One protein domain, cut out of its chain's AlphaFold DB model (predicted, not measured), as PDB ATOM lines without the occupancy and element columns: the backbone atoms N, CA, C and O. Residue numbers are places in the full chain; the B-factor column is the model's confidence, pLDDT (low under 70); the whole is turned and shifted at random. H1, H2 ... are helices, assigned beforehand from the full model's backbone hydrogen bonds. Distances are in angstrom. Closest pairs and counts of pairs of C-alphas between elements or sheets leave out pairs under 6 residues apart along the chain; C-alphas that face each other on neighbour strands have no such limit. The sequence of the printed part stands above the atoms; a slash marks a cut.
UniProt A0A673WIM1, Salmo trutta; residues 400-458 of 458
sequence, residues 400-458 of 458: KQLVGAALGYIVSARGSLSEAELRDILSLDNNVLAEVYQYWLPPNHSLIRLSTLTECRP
ATOM      1  N   LYS A 400     163.733 145.526 200.423       93.19
ATOM      2  CA  LYS A 400     163.075 145.530 199.117       93.19
ATOM      3  C   LYS A 400     163.363 146.817 198.353       93.19
ATOM      4  O   LYS A 400     163.512 146.772 197.134       93.19
ATOM      5  N   GLN A 401     163.449 147.951 199.049       92.38
ATOM      6  CA  GLN A 401     163.739 149.235 198.413       92.38
ATOM      7  C   GLN A 401     165.176 149.273 197.898       92.38
ATOM      8  O   GLN A 401     165.393 149.655 196.753       92.38
ATOM      9  N   LEU A 402     166.147 148.813 198.689       91.38
ATOM     10  CA  LEU A 402     167.554 148.782 198.301       91.38
ATOM     11  C   LEU A 402     167.781 147.880 197.085       91.38
ATOM     12  O   LEU A 402     168.379 148.312 196.100       91.38
ATOM     13  N   VAL A 403     167.299 146.635 197.138       93.19
ATOM     14  CA  VAL A 403     167.489 145.669 196.045       93.19
ATOM     15  C   VAL A 403     166.727 146.108 194.795       93.19
ATOM     16  O   VAL A 403     167.297 146.111 193.701       93.19
ATOM     17  N   GLY A 404     165.473 146.540 194.955       93.88
ATOM     18  CA  GLY A 404     164.645 147.033 193.858       93.88
ATOM     19  C   GLY A 404     165.239 148.267 193.178       93.88
ATOM     20  O   GLY A 404     165.319 148.300 191.951       93.88
ATOM     21  N   ALA A 405     165.717 149.248 193.950       93.31
ATOM     22  CA  ALA A 405     166.363 150.442 193.411       93.31
ATOM     23  C   ALA A 405     167.688 150.103 192.720       93.31
ATOM     24  O   ALA A 405     167.911 150.536 191.592       93.31
ATOM     25  N   ALA A 406     168.542 149.279 193.338       93.12
ATOM     26  CA  ALA A 406     169.834 148.908 192.761       93.12
ATOM     27  C   ALA A 406     169.666 148.227 191.396       93.12
ATOM     28  O   ALA A 406     170.280 148.640 190.411       93.12
ATOM     29  N   LEU A 407     168.788 147.227 191.311       92.75
ATOM     30  CA  LEU A 407     168.500 146.534 190.055       92.75
ATOM     31  C   LEU A 407     167.756 147.433 189.065       92.75
ATOM     32  O   LEU A 407     168.060 147.409 187.874       92.75
ATOM     33  N   GLY A 408     166.826 148.258 189.547       93.06
ATOM     34  CA  GLY A 408     166.103 149.230 188.733       93.06
ATOM     35  C   GLY A 408     167.040 150.228 188.055       93.06
ATOM     36  O   GLY A 408     166.902 150.473 186.855       93.06
ATOM     37  N   TYR A 409     168.034 150.748 188.777       92.69
ATOM     38  CA  TYR A 409     169.050 151.637 188.217       92.69
ATOM     39  C   TYR A 409     169.960 150.924 187.224       92.69
ATOM     40  O   TYR A 409     170.206 151.476 186.155       92.69
ATOM     41  N   ILE A 410     170.394 149.693 187.515       90.62
ATOM     42  CA  ILE A 410     171.187 148.887 186.572       90.62
ATOM     43  C   ILE A 410     170.422 148.673 185.258       90.62
ATOM     44  O   ILE A 410     170.992 148.847 184.186       90.62
ATOM     45  N   VAL A 411     169.131 148.334 185.326       88.06
ATOM     46  CA  VAL A 411     168.290 148.097 184.139       88.06
ATOM     47  C   VAL A 411     167.974 149.392 183.387       88.06
ATOM     48  O   VAL A 411     167.876 149.387 182.162       88.06
ATOM     49  N   SER A 412     167.800 150.504 184.104       87.56
ATOM     50  CA  SER A 412     167.437 151.799 183.507       87.56
ATOM     51  C   SER A 412     168.638 152.559 182.943       87.56
ATOM     52  O   SER A 412     168.465 153.501 182.163       87.56
ATOM     53  N   ALA A 413     169.853 152.199 183.353       84.50
ATOM     54  CA  ALA A 413     171.061 152.847 182.888       84.50
ATOM     55  C   ALA A 413     171.275 152.589 181.390       84.50
ATOM     56  O   ALA A 413     171.121 151.481 180.884       84.50
ATOM     57  N   ARG A 414     171.672 153.638 180.657       70.94
ATOM     58  CA  ARG A 414     172.015 153.523 179.226       70.94
ATOM     59  C   ARG A 414     173.315 152.748 178.982       70.94
ATOM     60  O   ARG A 414     173.577 152.355 177.851       70.94
ATOM     61  N   GLY A 415     174.133 152.583 180.016       71.00
ATOM     62  CA  GLY A 415     175.392 151.849 179.995       71.00
ATOM     63  C   GLY A 415     175.634 151.166 181.338       71.00
ATOM     64  O   GLY A 415     174.814 151.263 182.248       71.00
ATOM     65  N   SER A 416     176.763 150.475 181.463       73.69
ATOM     66  CA  SER A 416     177.178 149.869 182.729       73.69
ATOM     67  C   SER A 416     177.419 150.940 183.791       73.69
ATOM     68  O   SER A 416     178.119 151.914 183.519       73.69
ATOM     69  N   LEU A 417     176.887 150.730 184.993       82.69
ATOM     70  CA  LEU A 417     177.211 151.536 186.168       82.69
ATOM     71  C   LEU A 417     178.377 150.891 186.914       82.69
ATOM     72  O   LEU A 417     178.346 149.693 187.206       82.69
ATOM     73  N   SER A 418     179.391 151.685 187.246       84.88
ATOM     74  CA  SER A 418     180.403 151.277 188.217       84.88
ATOM     75  C   SER A 418     179.792 151.161 189.615       84.88
ATOM     76  O   SER A 418     178.753 151.752 189.917       84.88
ATOM     77  N   GLU A 419     180.456 150.424 190.505       86.38
ATOM     78  CA  GLU A 419     180.031 150.318 191.905       86.38
ATOM     79  C   GLU A 419     179.944 151.700 192.578       86.38
ATOM     80  O   GLU A 419     178.995 151.974 193.311       86.38
ATOM     81  N   ALA A 420     180.898 152.589 192.280       86.75
ATOM     82  CA  ALA A 420     180.917 153.949 192.805       86.75
ATOM     83  C   ALA A 420     179.709 154.766 192.319       86.75
ATOM     84  O   ALA A 420     179.024 155.373 193.140       86.75
ATOM     85  N   GLU A 421     179.404 154.727 191.018       89.69
ATOM     86  CA  GLU A 421     178.242 155.420 190.448       89.69
ATOM     87  C   GLU A 421     176.930 154.859 190.991       89.69
ATOM     88  O   GLU A 421     176.056 155.623 191.393       89.69
ATOM     89  N   LEU A 422     176.790 153.531 191.052       91.00
ATOM     90  CA  LEU A 422     175.589 152.899 191.588       91.00
ATOM     91  C   LEU A 422     175.374 153.289 193.055       91.00
ATOM     92  O   LEU A 422     174.259 153.623 193.447       91.00
ATOM     93  N   ARG A 423     176.441 153.305 193.860       88.75
ATOM     94  CA  ARG A 423     176.386 153.737 195.261       88.75
ATOM     95  C   ARG A 423     176.008 155.206 195.392       88.75
ATOM     96  O   ARG A 423     175.223 155.547 196.276       88.75
ATOM     97  N   ASP A 424     176.564 156.069 194.550       89.50
ATOM     98  CA  ASP A 424     176.259 157.496 194.576       89.50
ATOM     99  C   ASP A 424     174.791 157.740 194.207       89.50
ATOM    100  O   ASP A 424     174.107 158.463 194.924       89.50
ATOM    101  N   ILE A 425     174.268 157.062 193.179       91.12
ATOM    102  CA  ILE A 425     172.853 157.151 192.784       91.12
ATOM    103  C   ILE A 425     171.941 156.617 193.898       91.12
ATOM    104  O   ILE A 425     170.987 157.291 194.279       91.12
ATOM    105  N   LEU A 426     172.257 155.461 194.486       91.56
ATOM    106  CA  LEU A 426     171.492 154.920 195.615       91.56
ATOM    107  C   LEU A 426     171.538 155.837 196.848       91.56
ATOM    108  O   LEU A 426     170.570 155.911 197.598       91.56
ATOM    109  N   SER A 427     172.636 156.570 197.045       90.19
ATOM    110  CA  SER A 427     172.774 157.552 198.130       90.19
ATOM    111  C   SER A 427     171.957 158.828 197.903       90.19
ATOM    112  O   SER A 427     171.856 159.645 198.814       90.19
ATOM    113  N   LEU A 428     171.391 159.026 196.710       89.75
ATOM    114  CA  LEU A 428     170.469 160.124 196.411       89.75
ATOM    115  C   LEU A 428     168.997 159.725 196.604       89.75
ATOM    116  O   LEU A 428     168.126 160.596 196.567       89.75
ATOM    117  N   ASP A 429     168.702 158.438 196.818       90.44
ATOM    118  CA  ASP A 429     167.341 157.950 197.035       90.44
ATOM    119  C   ASP A 429     167.003 157.905 198.534       90.44
ATOM    120  O   ASP A 429     167.465 157.049 199.292       90.44
ATOM    121  N   ASN A 430     166.142 158.829 198.964       89.44
ATOM    122  CA  ASN A 430     165.704 158.932 200.357       89.44
ATOM    123  C   ASN A 430     164.981 157.672 200.860       89.44
ATOM    124  O   ASN A 430     165.078 157.363 202.047       89.44
ATOM    125  N   ASN A 431     164.265 156.944 199.995       90.50
ATOM    126  CA  ASN A 431     163.567 155.718 200.393       90.50
ATOM    127  C   ASN A 431     164.567 154.590 200.654       90.50
ATOM    128  O   ASN A 431     164.428 153.855 201.631       90.50
ATOM    129  N   VAL A 432     165.604 154.497 199.816       90.69
ATOM    130  CA  VAL A 432     166.709 153.549 200.007       90.69
ATOM    131  C   VAL A 432     167.457 153.868 201.298       90.69
ATOM    132  O   VAL A 432     167.669 152.981 202.122       90.69
ATOM    133  N   LEU A 433     167.811 155.136 201.524       88.75
ATOM    134  CA  LEU A 433     168.503 155.551 202.746       88.75
ATOM    135  C   LEU A 433     167.678 155.279 204.012       88.75
ATOM    136  O   LEU A 433     168.244 154.852 205.017       88.75
ATOM    137  N   ALA A 434     166.360 155.496 203.971       87.56
ATOM    138  CA  ALA A 434     165.473 155.216 205.098       87.56
ATOM    139  C   ALA A 434     165.412 153.719 205.447       87.56
ATOM    140  O   ALA A 434     165.351 153.375 206.627       87.56
ATOM    141  N   GLU A 435     165.455 152.834 204.445       88.38
ATOM    142  CA  GLU A 435     165.499 151.380 204.656       88.38
ATOM    143  C   GLU A 435     166.866 150.933 205.203       88.38
ATOM    144  O   GLU A 435     166.937 150.181 206.172       88.38
ATOM    145  N   VAL A 436     167.964 151.453 204.645       86.25
ATOM    146  CA  VAL A 436     169.335 151.104 205.062       86.25
ATOM    147  C   VAL A 436     169.628 151.552 206.498       86.25
ATOM    148  O   VAL A 436     170.207 150.802 207.285       86.25
ATOM    149  N   TYR A 437     169.208 152.764 206.860       85.62
ATOM    150  CA  TYR A 437     169.442 153.356 208.179       85.62
ATOM    151  C   TYR A 437     168.264 153.163 209.145       85.62
ATOM    152  O   TYR A 437     168.127 153.895 210.123       85.62
ATOM    153  N   GLN A 438     167.422 152.147 208.918       81.69
ATOM    154  CA  GLN A 438     166.265 151.869 209.774       81.69
ATOM    155  C   GLN A 438     166.660 151.581 211.232       81.69
ATOM    156  O   GLN A 438     165.951 151.972 212.161       81.69
ATOM    157  N   TYR A 439     167.786 150.893 211.435       78.75
ATOM    158  CA  TYR A 439     168.242 150.440 212.754       78.75
ATOM    159  C   TYR A 439     169.540 151.112 213.226       78.75
ATOM    160  O   TYR A 439     169.974 150.869 214.351       78.75
ATOM    161  N   TRP A 440     170.159 151.957 212.393       77.88
ATOM    162  CA  TRP A 440     171.479 152.539 212.645       77.88
ATOM    163  C   TRP A 440     171.518 153.998 212.212       77.88
ATOM    164  O   TRP A 440     170.953 154.361 211.184       77.88
ATOM    165  N   LEU A 441     172.231 154.833 212.967       76.50
ATOM    166  CA  LEU A 441     172.490 156.207 212.547       76.50
ATOM    167  C   LEU A 441     173.570 156.228 211.456       76.50
ATOM    168  O   LEU A 441     174.537 155.466 211.547       76.50
ATOM    169  N   PRO A 442     173.444 157.105 210.447       76.25
ATOM    170  CA  PRO A 442     174.478 157.259 209.440       76.25
ATOM    171  C   PRO A 442     175.796 157.735 210.075       76.25
ATOM    172  O   PRO A 442     175.756 158.561 210.992       76.25
ATOM    173  N   PRO A 443     176.964 157.280 209.575       71.56
ATOM    174  CA  PRO A 443     178.272 157.605 210.159       71.56
ATOM    175  C   PRO A 443     178.569 159.108 210.202       71.56
ATOM    176  O   PRO A 443     179.315 159.582 211.055       71.56
ATOM    177  N   ASN A 444     177.989 159.865 209.267       73.31
ATOM    178  CA  ASN A 444     178.128 161.307 209.188       73.31
ATOM    179  C   ASN A 444     176.753 161.975 209.034       73.31
ATOM    180  O   ASN A 444     176.060 161.783 208.036       73.31
ATOM    181  N   HIS A 445     176.382 162.802 210.010       69.31
ATOM    182  CA  HIS A 445     175.105 163.518 210.025       69.31
ATOM    183  C   HIS A 445     175.011 164.650 208.992       69.31
ATOM    184  O   HIS A 445     173.904 165.081 208.682       69.31
ATOM    185  N   SER A 446     176.135 165.147 208.459       70.38
ATOM    186  CA  SER A 446     176.129 166.196 207.429       70.38
ATOM    187  C   SER A 446     176.071 165.645 206.004       70.38
ATOM    188  O   SER A 446     175.711 166.377 205.084       70.38
ATOM    189  N   LEU A 447     176.402 164.365 205.809       70.94
ATOM    190  CA  LEU A 447     176.458 163.730 204.497       70.94
ATOM    191  C   LEU A 447     176.096 162.246 204.616       70.94
ATOM    192  O   LEU A 447     176.948 161.393 204.860       70.94
ATOM    193  N   ILE A 448     174.809 161.956 204.438       77.25
ATOM    194  CA  ILE A 448     174.265 160.599 204.492       77.25
ATOM    195  C   ILE A 448     174.530 159.923 203.143       77.25
ATOM    196  O   ILE A 448     174.036 160.372 202.112       77.25
ATOM    197  N   ARG A 449     175.331 158.855 203.143       80.62
ATOM    198  CA  ARG A 449     175.617 158.021 201.964       80.62
ATOM    199  C   ARG A 449     175.580 156.551 202.337       80.62
ATOM    200  O   ARG A 449     175.752 156.224 203.506       80.62
ATOM    201  N   LEU A 450     175.399 155.669 201.362       77.25
ATOM    202  CA  LEU A 450     175.624 154.236 201.553       77.25
ATOM    203  C   LEU A 450     177.089 153.986 201.942       77.25
ATOM    204  O   LEU A 450     178.009 154.420 201.244       77.25
ATOM    205  N   SER A 451     177.303 153.316 203.078       65.50
ATOM    206  CA  SER A 451     178.641 152.982 203.568       65.50
ATOM    207  C   SER A 451     179.298 151.914 202.690       65.50
ATOM    208  O   SER A 451     178.636 151.124 202.015       65.50
ATOM    209  N   THR A 452     180.633 151.884 202.687       60.88
ATOM    210  CA  THR A 452     181.350 150.718 202.155       60.88
ATOM    211  C   THR A 452     181.148 149.559 203.130       60.88
ATOM    212  O   THR A 452     181.272 149.738 204.341       60.88
ATOM    213  N   LEU A 453     180.800 148.377 202.614       49.41
ATOM    214  CA  LEU A 453     180.415 147.171 203.369       49.41
ATOM    215  C   LEU A 453     181.472 146.644 204.374       49.41
ATOM    216  O   LEU A 453     181.276 145.587 204.971       49.41
ATOM    217  N   THR A 454     182.576 147.357 204.592       39.72
ATOM    218  CA  THR A 454     183.608 147.066 205.596       39.72
ATOM    219  C   THR A 454     183.303 147.610 206.994       39.72
ATOM    220  O   THR A 454     183.948 147.172 207.938       39.72
ATOM    221  N   GLU A 455     182.320 148.500 207.167       36.19
ATOM    222  CA  GLU A 455     181.998 149.096 208.485       36.19
ATOM    223  C   GLU A 455     180.701 148.576 209.123       36.19
ATOM    224  O   GLU A 455     180.348 148.969 210.232       36.19
ATOM    225  N   CYS A 456     179.994 147.655 208.463       35.25
ATOM    226  CA  CYS A 456     178.761 147.071 208.991       35.25
ATOM    227  C   CYS A 456     178.902 145.557 209.187       35.25
ATOM    228  O   CYS A 456     178.315 144.757 208.457       35.25
ATOM    229  N   ARG A 457     179.658 145.152 210.210       28.84
ATOM    230  CA  ARG A 457     179.395 143.902 210.935       28.84
ATOM    231  C   ARG A 457     179.497 144.157 212.444       28.84
ATOM    232  O   ARG A 457     180.350 144.952 212.830       28.84
ATOM    233  N   PRO A 458     178.632 143.524 213.258       34.16
ATOM    234  CA  PRO A 458     178.797 143.497 214.708       34.16
ATOM    235  C   PRO A 458     180.083 142.779 215.130       34.16
ATOM    236  O   PRO A 458     180.545 141.889 214.370       34.16
TER     237      PRO A 458
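AT A GLANCE: This is residues 400 to 458 of the 458 residues of a protein of Salmo trutta (UniProt A0A673WIM1). Three short helices make a small triangle, H2 and H3 each packing on H1 at a steep tilt, and a long looping tail without a named element, residues 437 to 458, follows them. The turn between H1 and H2 lies toward one end of the longest axis and the tail toward the other. The printed part has 59 residues with three named helices, in the order H1, H2, H3, and no named strand; the class is all helix, though under half of the residues, 28 of 59, are in named elements. The whole is compact, with a radius of gyration of the C-alphas of 11.8 A, and the C-alphas span 34 by 23 by 20 A.

HOW THE PARTS SIT: H1, residues 400 to 412, touches H2, residues 419 to 426; their closest C-alphas are those of Ala 406 and Leu 426, 6.9 A apart. H1 and H2 run opposite ways at a steep tilt of 64 degrees. H3, residues 430 to 436, touches H1, which meets it with residues 401 to 405 alone; the closest C-alphas are those of Leu 402 and Val 432, 5.1 A apart. H1 and H3 run opposite ways at a steep tilt of 54 degrees. H2 and H3 are close but not clearly touching, their closest C-alphas being those of Leu 426 and Val 432, 6.6 A apart. They run opposite ways at a steep tilt of 64 degrees. In H1, H2 and H3 every backbone O i to N i+4 pair is within hydrogen-bond range.

IN THESE COORDINATES: H1 begins at Lys 400, whose C-alpha is at (163.075, 145.530, 199.117), and ends at Ser 412, with its C-alpha at (167.437, 151.799, 183.507); its first and last C-alphas are 17.4 A apart. H2 runs from Glu 419 to Leu 426, 10.4 A from first to last C-alpha. H3 runs from Asn 430 to Val 436, 9.8 A from first to last C-alpha, and its last C-alpha is at (169.335, 151.104, 205.062).

THE WHOLE: The two C-alphas farthest apart are those of Arg 414 and Pro 458, at 37.5 A. The printed part has no cut and ends at Pro 458, the chain's last residue. The link from H1 to H2, 6 residues, is short, and the link from H2 to H3, 3 residues, is tight. The C-alphas of residues 437 to 458 lie 4 to 20 A from the mean of all C-alphas. The mean pLDDT of the printed part is 79.4, and the confidence is under 70 at residue 445 and at residues 451 to 458.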